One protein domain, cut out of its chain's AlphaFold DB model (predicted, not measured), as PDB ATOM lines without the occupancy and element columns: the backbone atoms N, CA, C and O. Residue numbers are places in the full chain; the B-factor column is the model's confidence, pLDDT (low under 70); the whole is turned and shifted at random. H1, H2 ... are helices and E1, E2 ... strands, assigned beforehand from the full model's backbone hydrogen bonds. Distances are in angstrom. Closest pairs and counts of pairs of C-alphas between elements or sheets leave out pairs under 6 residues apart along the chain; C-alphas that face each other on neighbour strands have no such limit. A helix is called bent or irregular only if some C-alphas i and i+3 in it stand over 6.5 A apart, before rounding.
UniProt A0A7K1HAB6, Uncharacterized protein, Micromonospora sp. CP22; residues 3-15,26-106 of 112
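Overview. This is residues 3 to 15 and 26 to 106 of the 112 residues of an uncharacterized protein of Micromonospora sp. CP22 (UniProt A0A7K1HAB6). A two-stranded hairpin, E2 and E3, makes one end of a loosely assembled domain, with the short strand E1 beside the end of E2; the helices H1, H2 and H3 spread out toward the other end. From there residues 85 to 90, in the long loop between H2 and H3, stick out free of the rest. The 94 printed residues hold three named strands and three named helices in the order E1, H1, E2, E3, H2, H3, and the only sheet with two named strands is the antiparallel E2 - E3. The class is mixed, helices and strands, but under half of the residues are in named elements. The whole is only just compact, close to loose, with a radius of gyration of the C-alphas of 14.8 A and spans of 45 by 31 by 27 A.

Along the chain. E2, residues 41 to 46, is 16.4 A long from its first C-alpha at (-39.335, -12.929, 34.246), and E3, residues 54 to 59, is 15.1 A. E1 is residues 7 to 9, with C-alpha 7 at (-31.708, -26.695, 45.417). H1, residues 26 to 37, is 17.2 A long. H2, residues 71 to 83, is 15.7 A and only just irregular: C-alphas 77 and 80 are 6.8 A apart. H3, residues 100 to 104, is 7.0 A and ends with C-alpha 104 at (-47.774, -23.629, 31.913).

Arrangement. E2 and E3 form a hairpin of antiparallel neighbours, their directions at 150 degrees. N 43 and O 57 are 2.9 A apart and N 59 and O 41 are 2.8 A apart, both within hydrogen-bond range. The closest C-alphas of E1 and E2 are those of Val 9 and Pro 46, 5.3 A apart. E1 pairs with no named strand, but residues 3 to 4 pair antiparallel with residues 7 to 8 of E1. H2 and H3 are near each other, with 5 pairs of C-alphas within 10 A. H1 is apart from H2, from H3 and from E3. In H1 every O i to N i+4 pair is within hydrogen-bond range; in H2 5 of 9 are, and in H3 0 of 1, beside 1 of 2 O i to N i+3 pairs.

Size, cuts and confidence. The C-alphas of Gly 51 and Pro 87, the two farthest apart, are 45.0 A from each other. Residues 16 to 25 are cut out, and C-alphas 15 and 26 are 28.4 A apart across the cut. The links E3 to H2 and H2 to H3 are long. The mean pLDDT of the printed part is 72.2, with residues 14 to 15 and 82 to 106 under 70.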
ATOM      1  N   ILE A   3     -36.454 -30.515  42.797       83.19
ATOM      2  CA  ILE A   3     -35.531 -30.225  43.901       83.19
ATOM      3  C   ILE A   3     -34.485 -31.347  43.981       83.19
ATOM      4  O   ILE A   3     -34.843 -32.526  44.015       83.19
ATOM      5  N   VAL A   4     -33.203 -30.984  43.996       82.62
ATOM      6  CA  VAL A   4     -32.056 -31.891  44.170       82.62
ATOM      7  C   VAL A   4     -31.129 -31.280  45.215       82.62
ATOM      8  O   VAL A   4     -30.695 -30.144  45.052       82.62
ATOM      9  N   GLY A   5     -30.850 -32.002  46.308       82.56
ATOM     10  CA  GLY A   5     -29.972 -31.508  47.380       82.56
ATOM     11  C   GLY A   5     -30.409 -30.151  47.948       82.56
ATOM     12  O   GLY A   5     -29.590 -29.245  48.066       82.56
ATOM     13  N   CYS A   6     -31.710 -29.979  48.208       84.81
ATOM     14  CA  CYS A   6     -32.322 -28.723  48.673       84.81
ATOM     15  C   CYS A   6     -32.196 -27.523  47.712       84.81
ATOM     16  O   CYS A   6     -32.506 -26.399  48.100       84.81
ATOM     17  N   ARG A   7     -31.788 -27.736  46.453       84.75
ATOM     18  CA  ARG A   7     -31.708 -26.695  45.417       84.75
ATOM     19  C   ARG A   7     -32.664 -26.982  44.269       84.75
ATOM     20  O   ARG A   7     -32.890 -28.137  43.905       84.75
ATOM     21  N   LEU A   8     -33.231 -25.923  43.700       84.81
ATOM     22  CA  LEU A   8     -34.127 -26.013  42.554       84.81
ATOM     23  C   LEU A   8     -33.310 -26.141  41.262       84.81
ATOM     24  O   LEU A   8     -32.383 -25.370  41.030       84.81
ATOM     25  N   VAL A   9     -33.671 -27.116  40.432       84.25
ATOM     26  CA  VAL A   9     -33.039 -27.383  39.135       84.25
ATOM     27  C   VAL A   9     -34.100 -27.485  38.041       84.25
ATOM     28  O   VAL A   9     -35.236 -27.939  38.274       84.25
ATOM     29  N   TYR A  10     -33.730 -27.098  36.822       84.50
ATOM     30  CA  TYR A  10     -34.509 -27.455  35.640       84.50
ATOM     31  C   TYR A  10     -34.256 -28.915  35.280       84.50
ATOM     32  O   TYR A  10     -33.166 -29.438  35.469       84.50
ATOM     33  N   ALA A  11     -35.300 -29.604  34.841       82.31
ATOM     34  CA  ALA A  11     -35.236 -31.014  34.494       82.31
ATOM     35  C   ALA A  11     -36.426 -31.356  33.608       82.31
ATOM     36  O   ALA A  11     -37.495 -30.738  33.738       82.31
ATOM     37  N   LEU A  12     -36.255 -32.376  32.772       79.56
ATOM     38  CA  LEU A  12     -37.334 -32.870  31.933       79.56
ATOM     39  C   LEU A  12     -38.484 -33.448  32.779       79.56
ATOM     40  O   LEU A  12     -38.278 -33.917  33.909       79.56
ATOM     41  N   PRO A  13     -39.718 -33.438  32.246       71.50
ATOM     42  CA  PRO A  13     -40.841 -34.118  32.869       71.50
ATOM     43  C   PRO A  13     -40.522 -35.595  33.145       71.50
ATOM     44  O   PRO A  13     -39.763 -36.234  32.418       71.50
ATOM     45  N   LYS A  14     -41.119 -36.161  34.206       59.97
ATOM     46  CA  LYS A  14     -41.070 -37.614  34.470       59.97
ATOM     47  C   LYS A  14     -41.388 -38.375  33.172       59.97
ATOM     48  O   LYS A  14     -42.405 -38.075  32.562       59.97
ATOM     49  N   ALA A  15     -40.519 -39.326  32.818       66.88
ATOM     50  CA  ALA A  15     -40.393 -40.029  31.530       66.88
ATOM     51  C   ALA A  15     -39.380 -39.446  30.524       66.88
ATOM     52  O   ALA A  15     -39.141 -40.090  29.508       66.88
ATOM     53  N   SER A  26     -59.188 -20.839  24.036       80.38
ATOM     54  CA  SER A  26     -59.590 -20.099  25.241       80.38
ATOM     55  C   SER A  26     -58.442 -19.925  26.237       80.38
ATOM     56  O   SER A  26     -58.279 -18.851  26.818       80.38
ATOM     57  N   VAL A  27     -57.613 -20.959  26.405       80.31
ATOM     58  CA  VAL A  27     -56.437 -20.923  27.281       80.31
ATOM     59  C   VAL A  27     -55.355 -20.038  26.671       80.31
ATOM     60  O   VAL A  27     -54.744 -19.257  27.391       80.31
ATOM     61  N   GLY A  28     -55.167 -20.093  25.349       82.69
ATOM     62  CA  GLY A  28     -54.247 -19.205  24.635       82.69
ATOM     63  C   GLY A  28     -54.585 -17.723  24.823       82.69
ATOM     64  O   GLY A  28     -53.708 -16.935  25.168       82.69
ATOM     65  N   ALA A  29     -55.860 -17.349  24.686       82.25
ATOM     66  CA  ALA A  29     -56.310 -15.971  24.902       82.25
ATOM     67  C   ALA A  29     -56.133 -15.516  26.362       82.25
ATOM     68  O   ALA A  29     -55.658 -14.410  26.623       82.25
ATOM     69  N   ALA A  30     -56.473 -16.378  27.327       81.50
ATOM     70  CA  ALA A  30     -56.269 -16.082  28.743       81.50
ATOM     71  C   ALA A  30     -54.779 -15.908  29.082       81.50
ATOM     72  O   ALA A  30     -54.427 -15.009  29.845       81.50
ATOM     73  N   LEU A  31     -53.917 -16.736  28.488       81.12
ATOM     74  CA  LEU A  31     -52.471 -16.657  28.646       81.12
ATOM     75  C   LEU A  31     -51.903 -15.371  28.037       81.12
ATOM     76  O   LEU A  31     -51.106 -14.707  28.690       81.12
ATOM     77  N   ALA A  32     -52.333 -14.982  26.834       83.75
ATOM     78  CA  ALA A  32     -51.898 -13.734  26.205       83.75
ATOM     79  C   ALA A  32     -52.217 -12.518  27.090       83.75
ATOM     80  O   ALA A  32     -51.325 -11.740  27.418       83.75
ATOM     81  N   ARG A  33     -53.454 -12.427  27.592       85.31
ATOM     82  CA  ARG A  33     -53.857 -11.364  28.525       85.31
ATOM     83  C   ARG A  33     -53.076 -11.404  29.840       85.31
ATOM     84  O   ARG A  33     -52.802 -10.365  30.433       85.31
ATOM     85  N   HIS A  34     -52.731 -12.592  30.337       82.12
ATOM     86  CA  HIS A  34     -51.882 -12.716  31.524       82.12
ATOM     87  C   HIS A  34     -50.492 -12.131  31.266       82.12
ATOM     88  O   HIS A  34     -50.008 -11.358  32.084       82.12
ATOM     89  N   LEU A  35     -49.892 -12.427  30.112       82.62
ATOM     90  CA  LEU A  35     -48.567 -11.933  29.730       82.62
ATOM     91  C   LEU A  35     -48.501 -10.412  29.542       82.62
ATOM     92  O   LEU A  35     -47.454  -9.821  29.794       82.62
ATOM     93  N   GLU A  36     -49.599  -9.774  29.136       87.44
ATOM     94  CA  GLU A  36     -49.699  -8.309  29.061       87.44
ATOM     95  C   GLU A  36     -49.632  -7.654  30.447       87.44
ATOM     96  O   GLU A  36     -48.996  -6.619  30.621       87.44
ATOM     97  N   ASN A  37     -50.276  -8.266  31.443       83.75
ATOM     98  CA  ASN A  37     -50.328  -7.736  32.809       83.75
ATOM     99  C   ASN A  37     -49.108  -8.147  33.648       83.75
ATOM    100  O   ASN A  37     -48.701  -7.424  34.557       83.75
ATOM    101  N   PHE A  38     -48.540  -9.316  33.355       80.56
ATOM    102  CA  PHE A  38     -47.443  -9.934  34.088       80.56
ATOM    103  C   PHE A  38     -46.364 -10.368  33.089       80.56
ATOM    104  O   PHE A  38     -46.391 -11.506  32.605       80.56
ATOM    105  N   PRO A  39     -45.432  -9.462  32.739       82.19
ATOM    106  CA  PRO A  39     -44.399  -9.766  31.763       82.19
ATOM    107  C   PRO A  39     -43.507 -10.916  32.261       82.19
ATOM    108  O   PRO A  39     -43.165 -10.950  33.446       82.19
ATOM    109  N   PRO A  40     -43.094 -11.849  31.380       83.31
ATOM    110  CA  PRO A  40     -42.256 -12.973  31.772       83.31
ATOM    111  C   PRO A  40     -40.950 -12.538  32.435       83.31
ATOM    112  O   PRO A  40     -40.253 -11.653  31.936       83.31
ATOM    113  N   VAL A  41     -40.573 -13.223  33.514       82.94
ATOM    114  CA  VAL A  41     -39.335 -12.929  34.246       82.94
ATOM    115  C   VAL A  41     -38.250 -13.942  33.878       82.94
ATOM    116  O   VAL A  41     -38.476 -15.143  34.054       82.94
ATOM    117  N   PRO A  42     -37.062 -13.510  33.416       84.44
ATOM    118  CA  PRO A  42     -35.952 -14.418  33.164       84.44
ATOM    119  C   PRO A  42     -35.402 -14.964  34.483       84.44
ATOM    120  O   PRO A  42     -34.976 -14.208  35.356       84.44
ATOM    121  N   VAL A  43     -35.374 -16.288  34.624       84.12
ATOM    122  CA  VAL A  43     -34.790 -16.960  35.787       84.12
ATOM    123  C   VAL A  43     -33.771 -17.995  35.342       84.12
ATOM    124  O   VAL A  43     -34.032 -18.835  34.482       84.12
ATOM    125  N   SER A  44     -32.594 -17.923  35.958       88.31
ATOM    126  CA  SER A  44     -31.466 -18.807  35.694       88.31
ATOM    127  C   SER A  44     -31.389 -19.897  36.756       88.31
ATOM    128  O   SER A  44     -31.225 -19.594  37.937       88.31
ATOM    129  N   LEU A  45     -31.472 -21.161  36.344       85.50
ATOM    130  CA  LEU A  45     -31.256 -22.313  37.223       85.50
ATOM    131  C   LEU A  45     -30.359 -23.355  36.549       85.50
ATOM    132  O   LEU A  45     -30.364 -23.479  35.323       85.50
ATOM    133  N   PRO A  46     -29.613 -24.143  37.338       88.19
ATOM    134  CA  PRO A  46     -28.819 -25.237  36.804       88.19
ATOM    135  C   PRO A  46     -29.699 -26.392  36.297       88.19
ATOM    136  O   PRO A  46     -30.801 -26.643  36.803       88.19
ATOM    137  N   TRP A  47     -29.205 -27.092  35.277       86.25
ATOM    138  CA  TRP A  47     -29.881 -28.200  34.605       86.25
ATOM    139  C   TRP A  47     -29.539 -29.561  35.225       86.25
ATOM    140  O   TRP A  47     -28.369 -29.899  35.384       86.25
ATOM    141  N   GLU A  48     -30.570 -30.356  35.526       82.44
ATOM    142  CA  GLU A  48     -30.604 -31.701  36.136       82.44
ATOM    143  C   GLU A  48     -29.967 -31.824  37.533       82.44
ATOM    144  O   GLU A  48     -30.540 -32.477  38.411       82.44
ATOM    145  N   VAL A  49     -28.818 -31.189  37.765       87.81
ATOM    146  CA  VAL A  49     -28.036 -31.227  39.005       87.81
ATOM    147  C   VAL A  49     -27.605 -29.815  39.420       87.81
ATOM    148  O   VAL A  49     -27.385 -28.974  38.554       87.81
ATOM    149  N   PRO A  50     -27.427 -29.520  40.723       85.00
ATOM    150  CA  PRO A  50     -27.144 -28.158  41.189       85.00
ATOM    151  C   PRO A  50     -25.833 -27.517  40.703       85.00
ATOM    152  O   PRO A  50     -25.672 -26.312  40.863       85.00
ATOM    153  N   GLY A  51     -24.901 -28.304  40.160       87.19
ATOM    154  CA  GLY A  51     -23.657 -27.830  39.536       87.19
ATOM    155  C   GLY A  51     -23.633 -27.986  38.013       87.19
ATOM    156  O   GLY A  51     -22.565 -27.918  37.416       87.19
ATOM    157  N   GLY A  52     -24.779 -28.276  37.393       86.94
ATOM    158  CA  GLY A  52     -24.894 -28.434  35.947       86.94
ATOM    159  C   GLY A  52     -24.896 -27.095  35.211       86.94
ATOM    160  O   GLY A  52     -24.848 -26.025  35.818       86.94
ATOM    161  N   SER A  53     -25.003 -27.158  33.884       88.00
ATOM    162  CA  SER A  53     -25.119 -25.970  33.037       88.00
ATOM    163  C   SER A  53     -26.295 -25.095  33.470       88.00
ATOM    164  O   SER A  53     -27.414 -25.584  33.641       88.00
ATOM    165  N   VAL A  54     -26.040 -23.800  33.645       88.69
ATOM    166  CA  VAL A  54     -27.075 -22.820  33.977       88.69
ATOM    167  C   VAL A  54     -27.878 -22.505  32.722       88.69
ATOM    168  O   VAL A  54     -27.319 -22.143  31.690       88.69
ATOM    169  N   VAL A  55     -29.195 -22.645  32.824       86.94
ATOM    170  CA  VAL A  55     -30.144 -22.324  31.759       86.94
ATOM    171  C   VAL A  55     -31.052 -21.213  32.256       86.94
ATOM    172  O   VAL A  55     -31.589 -21.291  33.362       86.94
ATOM    173  N   THR A  56     -31.220 -20.180  31.436       85.44
ATOM    174  CA  THR A  56     -32.162 -19.089  31.689       85.44
ATOM    175  C   THR A  56     -33.456 -19.363  30.940       85.44
ATOM    176  O   THR A  56     -33.437 -19.566  29.727       85.44
ATOM    177  N   VAL A  57     -34.575 -19.367  31.661       83.69
ATOM    178  CA  VAL A  57     -35.922 -19.551  31.107       83.69
ATOM    179  C   VAL A  57     -36.808 -18.410  31.586       83.69
ATOM    180  O   VAL A  57     -36.718 -17.991  32.739       83.69
ATOM    181  N   ASN A  58     -37.692 -17.925  30.716       84.06
ATOM    182  CA  ASN A  58     -38.663 -16.909  31.100       84.06
ATOM    183  C   ASN A  58     -39.859 -17.565  31.796       84.06
ATOM    184  O   ASN A  58     -40.559 -18.400  31.222       84.06
ATOM    185  N   LEU A  59     -40.097 -17.184  33.046       82.94
ATOM    186  CA  LEU A  59     -41.231 -17.648  33.826       82.94
ATOM    187  C   LEU A  59     -42.466 -16.818  33.494       82.94
ATOM    188  O   LEU A  59     -42.531 -15.631  33.794       82.94
ATOM    189  N   VAL A  60     -43.464 -17.486  32.925       81.69
ATOM    190  CA  VAL A  60     -44.798 -16.934  32.644       81.69
ATOM    191  C   VAL A  60     -45.606 -16.717  33.930       81.69
ATOM    192  O   VAL A  60     -46.437 -15.818  34.021       81.69
ATOM    193  N   VAL A  61     -45.369 -17.555  34.942       77.38
ATOM    194  CA  VAL A  61     -46.032 -17.474  36.244       77.38
ATOM    195  C   VAL A  61     -44.965 -17.334  37.316       77.38
ATOM    196  O   VAL A  61     -44.134 -18.227  37.498       77.38
ATOM    197  N   HIS A  62     -45.003 -16.221  38.035       77.62
ATOM    198  CA  HIS A  62     -44.085 -15.917  39.122       77.62
ATOM    199  C   HIS A  62     -44.830 -15.242  40.277       77.62
ATOM    200  O   HIS A  62     -45.910 -14.678  40.113       77.62
ATOM    201  N   GLY A  63     -44.261 -15.366  41.473       73.88
ATOM    202  CA  GLY A  63     -44.763 -14.702  42.670       73.88
ATOM    203  C   GLY A  63     -44.174 -13.305  42.833       73.88
ATOM    204  O   GLY A  63     -43.398 -12.838  42.001       73.88
ATOM    205  N   ARG A  64     -44.456 -12.670  43.977       74.62
ATOM    206  CA  ARG A  64     -43.912 -11.340  44.335       74.62
ATOM    207  C   ARG A  64     -42.385 -11.268  44.323       74.62
ATOM    208  O   ARG A  64     -41.824 -10.195  44.159       74.62
ATOM    209  N   THR A  65     -41.722 -12.396  44.549       76.00
ATOM    210  CA  THR A  65     -40.265 -12.486  44.648       76.00
ATOM    211  C   THR A  65     -39.577 -12.678  43.300       76.00
ATOM    212  O   THR A  65     -38.354 -12.683  43.275       76.00
ATOM    213  N   ASN A  66     -40.319 -12.826  42.190       77.50
ATOM    214  CA  ASN A  66     -39.764 -12.962  40.834       77.50
ATOM    215  C   ASN A  66     -38.702 -14.073  40.687       77.50
ATOM    216  O   ASN A  66     -37.874 -14.048  39.784       77.50
ATOM    217  N   VAL A  67     -38.739 -15.072  41.572       77.19
ATOM    218  CA  VAL A  67     -37.861 -16.245  41.543       77.19
ATOM    219  C   VAL A  67     -38.652 -17.487  41.163       77.19
ATOM    220  O   VAL A  67     -39.866 -17.568  41.367       77.19
ATOM    221  N   ALA A  68     -37.944 -18.487  40.641       79.69
ATOM    222  CA  ALA A  68     -38.525 -19.794  40.397       79.69
ATOM    223  C   ALA A  68     -39.026 -20.409  41.710       79.69
ATOM    224  O   ALA A  68     -38.286 -20.533  42.684       79.69
ATOM    225  N   MET A  69     -40.298 -20.803  41.713       81.19
ATOM    226  CA  MET A  69     -40.942 -21.452  42.849       81.19
ATOM    227  C   MET A  69     -41.020 -22.954  42.615       81.19
ATOM    228  O   MET A  69     -41.271 -23.422  41.499       81.19
ATOM    229  N   ASP A  70     -40.844 -23.729  43.678       79.06
ATOM    230  CA  ASP A  70     -41.133 -25.149  43.613       79.06
ATOM    231  C   ASP A  70     -42.654 -25.402  43.564       79.06
ATOM    232  O   ASP A  70     -43.486 -24.570  43.942       79.06
ATOM    233  N   ARG A  71     -43.022 -26.602  43.106       76.69
ATOM    234  CA  ARG A  71     -44.423 -27.019  42.965       76.69
ATOM    235  C   ARG A  71     -45.208 -26.925  44.279       76.69
ATOM    236  O   ARG A  71     -46.398 -26.623  44.233       76.69
ATOM    237  N   HIS A  72     -44.608 -27.265  45.418       78.25
ATOM    238  CA  HIS A  72     -45.317 -27.315  46.700       78.25
ATOM    239  C   HIS A  72     -45.650 -25.907  47.178       78.25
ATOM    240  O   HIS A  72     -46.797 -25.669  47.552       78.25
ATOM    241  N   THR A  73     -44.693 -24.982  47.089       78.25
ATOM    242  CA  THR A  73     -44.916 -23.561  47.390       78.25
ATOM    243  C   THR A  73     -46.021 -22.990  46.508       78.25
ATOM    244  O   THR A  73     -46.978 -22.412  47.017       78.25
ATOM    245  N   PHE A  74     -45.974 -23.251  45.197       77.94
ATOM    246  CA  PHE A  74     -47.025 -22.793  44.288       77.94
ATOM    247  C   PHE A  74     -48.416 -23.329  44.673       77.94
ATOM    248  O   PHE A  74     -49.376 -22.566  44.793       77.94
ATOM    249  N   ILE A  75     -48.533 -24.645  44.890       76.69
ATOM    250  CA  ILE A  75     -49.822 -25.270  45.217       76.69
ATOM    251  C   ILE A  75     -50.368 -24.744  46.549       76.69
ATOM    252  O   ILE A  75     -51.571 -24.516  46.669       76.69
ATOM    253  N   ARG A  76     -49.504 -24.576  47.552       80.44
ATOM    254  CA  ARG A  76     -49.895 -24.129  48.892       80.44
ATOM    255  C   ARG A  76     -50.336 -22.668  48.900       80.44
ATOM    256  O   ARG A  76     -51.390 -22.384  49.455       80.44
ATOM    257  N   ASP A  77     -49.542 -21.785  48.303       77.69
ATOM    258  CA  ASP A  77     -49.677 -20.340  48.518       77.69
ATOM    259  C   ASP A  77     -50.542 -19.654  47.459       77.69
ATOM    260  O   ASP A  77     -51.202 -18.664  47.758       77.69
ATOM    261  N   TYR A  78     -50.573 -20.188  46.236       75.31
ATOM    262  CA  TYR A  78     -51.271 -19.558  45.113       75.31
ATOM    263  C   TYR A  78     -52.484 -20.367  44.663       75.31
ATOM    264  O   TYR A  78     -53.527 -19.791  44.375       75.31
ATOM    265  N   TRP A  79     -52.381 -21.700  44.621       73.94
ATOM    266  CA  TRP A  79     -53.460 -22.530  44.079       73.94
ATOM    267  C   TRP A  79     -54.581 -22.812  45.085       73.94
ATOM    268  O   TRP A  79     -55.721 -22.402  44.878       73.94
ATOM    269  N   ARG A  80     -54.276 -23.514  46.185       72.06
ATOM    270  CA  ARG A  80     -55.283 -23.962  47.168       72.06
ATOM    271  C   ARG A  80     -56.158 -22.831  47.722       72.06
ATOM    272  O   ARG A  80     -57.354 -23.063  47.874       72.06
ATOM    273  N   PRO A  81     -55.631 -21.627  48.018       72.62
ATOM    274  CA  PRO A  81     -56.469 -20.544  48.519       72.62
ATOM    275  C   PRO A  81     -57.516 -20.075  47.506       72.62
ATOM    276  O   PRO A  81     -58.591 -19.654  47.917       72.62
ATOM    277  N   VAL A  82     -57.214 -20.138  46.205       66.38
ATOM    278  CA  VAL A  82     -58.137 -19.741  45.131       66.38
ATOM    279  C   VAL A  82     -59.177 -20.831  44.897       66.38
ATOM    280  O   VAL A  82     -60.366 -20.536  44.843       66.38
ATOM    281  N   ASP A  83     -58.729 -22.084  44.835       64.38
ATOM    282  CA  ASP A  83     -59.571 -23.266  44.630       64.38
ATOM    283  C   ASP A  83     -60.669 -23.361  45.706       64.38
ATOM    284  O   ASP A  83     -61.855 -23.340  45.400       64.38
ATOM    285  N   CYS A  84     -60.296 -23.292  46.990       59.78
ATOM    286  CA  CYS A  84     -61.249 -23.373  48.101       59.78
ATOM    287  C   CYS A  84     -62.227 -22.187  48.200       59.78
ATOM    288  O   CYS A  84     -63.202 -22.273  48.945       59.78
ATOM    289  N   ARG A  85     -61.949 -21.060  47.533       56.50
ATOM    290  CA  ARG A  85     -62.778 -19.842  47.597       56.50
ATOM    291  C   ARG A  85     -63.681 -19.671  46.383       56.50
ATOM    292  O   ARG A  85     -64.591 -18.848  46.429       56.50
ATOM    293  N   HIS A  86     -63.423 -20.392  45.294       53.47
ATOM    294  CA  HIS A  86     -64.145 -20.193  44.051       53.47
ATOM    295  C   HIS A  86     -65.430 -21.041  44.030       53.47
ATOM    296  O   HIS A  86     -65.354 -22.264  44.130       53.47
ATOM    297  N   PRO A  87     -66.619 -20.443  43.831       58.75
ATOM    298  CA  PRO A  87     -67.897 -21.156  43.933       58.75
ATOM    299  C   PRO A  87     -68.075 -22.273  42.887       58.75
ATOM    300  O   PRO A  87     -68.859 -23.191  43.104       58.75
ATOM    301  N   ALA A  88     -67.328 -22.233  41.777       60.78
ATOM    302  CA  ALA A  88     -67.323 -23.306  40.773       60.78
ATOM    303  C   ALA A  88     -66.435 -24.517  41.132       60.78
ATOM    304  O   ALA A  88     -66.472 -25.521  40.425       60.78
ATOM    305  N   PHE A  89     -65.641 -24.440  42.206       51.31
ATOM    306  CA  PHE A  89     -64.764 -25.519  42.662       51.31
ATOM    307  C   PHE A  89     -65.029 -25.819  44.144       51.31
ATOM    308  O   PHE A  89     -64.282 -25.391  45.022       51.31
ATOM    309  N   PRO A  90     -66.112 -26.551  44.462       49.16
ATOM    310  CA  PRO A  90     -66.404 -26.949  45.830       49.16
ATOM    311  C   PRO A  90     -65.395 -28.017  46.270       49.16
ATOM    312  O   PRO A  90     -65.626 -29.210  46.106       49.16
ATOM    313  N   GLY A  91     -64.241 -27.570  46.774       53.03
ATOM    314  CA  GLY A  91     -63.281 -28.327  47.580       53.03
ATOM    315  C   GLY A  91     -63.151 -29.821  47.264       53.03
ATOM    316  O   GLY A  91     -63.316 -30.639  48.167       53.03
ATOM    317  N   HIS A  92     -62.844 -30.207  46.021       47.50
ATOM    318  CA  HIS A  92     -62.614 -31.617  45.692       47.50
ATOM    319  C   HIS A  92     -61.119 -31.947  45.693       47.50
ATOM    320  O   HIS A  92     -60.314 -31.319  45.012       47.50
ATOM    321  N   ARG A  93     -60.740 -32.977  46.459       49.06
ATOM    322  CA  ARG A  93     -59.358 -33.457  46.661       49.06
ATOM    323  C   ARG A  93     -58.739 -34.148  45.430       49.06
ATOM    324  O   ARG A  93     -57.698 -34.792  45.557       49.06
ATOM    325  N   ASP A  94     -59.333 -34.020  44.246       41.81
ATOM    326  CA  ASP A  94     -58.971 -34.851  43.102       41.81
ATOM    327  C   ASP A  94     -57.902 -34.237  42.193       41.81
ATOM    328  O   ASP A  94     -58.064 -33.225  41.515       41.81
ATOM    329  N   ALA A  95     -56.787 -34.959  42.163       45.59
ATOM    330  CA  ALA A  95     -55.492 -34.728  41.538       45.59
ATOM    331  C   ALA A  95     -55.456 -34.492  40.008       45.59
ATOM    332  O   ALA A  95     -54.388 -34.625  39.405       45.59
ATOM    333  N   ARG A  96     -56.560 -34.143  39.342       37.34
ATOM    334  CA  ARG A  96     -56.614 -34.061  37.867       37.34
ATOM    335  C   ARG A  96     -56.092 -32.740  37.282       37.34
ATOM    336  O   ARG A  96     -55.686 -32.710  36.125       37.34
ATOM    337  N   LEU A  97     -55.973 -31.678  38.084       43.16
ATOM    338  CA  LEU A  97     -55.478 -30.360  37.636       43.16
ATOM    339  C   LEU A  97     -53.957 -30.175  37.765       43.16
ATOM    340  O   LEU A  97     -53.386 -29.243  37.199       43.16
ATOM    341  N   ALA A  98     -53.262 -31.121  38.406       40.69
ATOM    342  CA  ALA A  98     -51.799 -31.168  38.399       40.69
ATOM    343  C   ALA A  98     -51.212 -31.320  36.978       40.69
ATOM    344  O   ALA A  98     -50.034 -31.021  36.777       40.69
ATOM    345  N   ALA A  99     -52.016 -31.768  36.006       35.19
ATOM    346  CA  ALA A  99     -51.647 -31.854  34.597       35.19
ATOM    347  C   ALA A  99     -51.634 -30.479  33.902       35.19
ATOM    348  O   ALA A  99     -50.692 -30.180  33.174       35.19
ATOM    349  N   LEU A 100     -52.610 -29.611  34.194       40.50
ATOM    350  CA  LEU A 100     -52.711 -28.263  33.614       40.50
ATOM    351  C   LEU A 100     -51.561 -27.362  34.077       40.50
ATOM    352  O   LEU A 100     -50.958 -26.651  33.278       40.50
ATOM    353  N   LEU A 101     -51.159 -27.482  35.346       43.78
ATOM    354  CA  LEU A 101     -49.998 -26.753  35.857       43.78
ATOM    355  C   LEU A 101     -48.659 -27.241  35.277       43.78
ATOM    356  O   LEU A 101     -47.650 -26.538  35.342       43.78
ATOM    357  N   ARG A 102     -48.628 -28.463  34.736       35.38
ATOM    358  CA  ARG A 102     -47.429 -29.053  34.132       35.38
ATOM    359  C   ARG A 102     -47.129 -28.461  32.754       35.38
ATOM    360  O   ARG A 102     -45.962 -28.435  32.383       35.38
ATOM    361  N   LEU A 103     -48.156 -27.963  32.063       34.31
ATOM    362  CA  LEU A 103     -48.045 -27.284  30.770       34.31
ATOM    363  C   LEU A 103     -47.500 -25.859  30.920       34.31
ATOM    364  O   LEU A 103     -46.529 -25.485  30.274       34.31
ATOM    365  N   VAL A 104     -48.049 -25.079  31.853       42.91
ATOM    366  CA  VAL A 104     -47.774 -23.629  31.913       42.91
ATOM    367  C   VAL A 104     -46.354 -23.290  32.405       42.91
ATOM    368  O   VAL A 104     -45.829 -22.227  32.090       42.91
ATOM    369  N   LEU A 105     -45.694 -24.186  33.148       41.50
ATOM    370  CA  LEU A 105     -44.371 -23.923  33.741       41.50
ATOM    371  C   LEU A 105     -43.173 -24.457  32.935       41.50
ATOM    372  O   LEU A 105     -42.040 -24.210  33.349       41.50
ATOM    373  N   ILE A 106     -43.378 -25.215  31.848       41.22
ATOM    374  CA  ILE A 106     -42.273 -25.872  31.115       41.22
ATOM    375  C   ILE A 106     -42.243 -25.512  29.621       41.22
ATOM    376  O   ILE A 106     -41.149 -25.461  29.064       41.22
TER     377      ILE A 106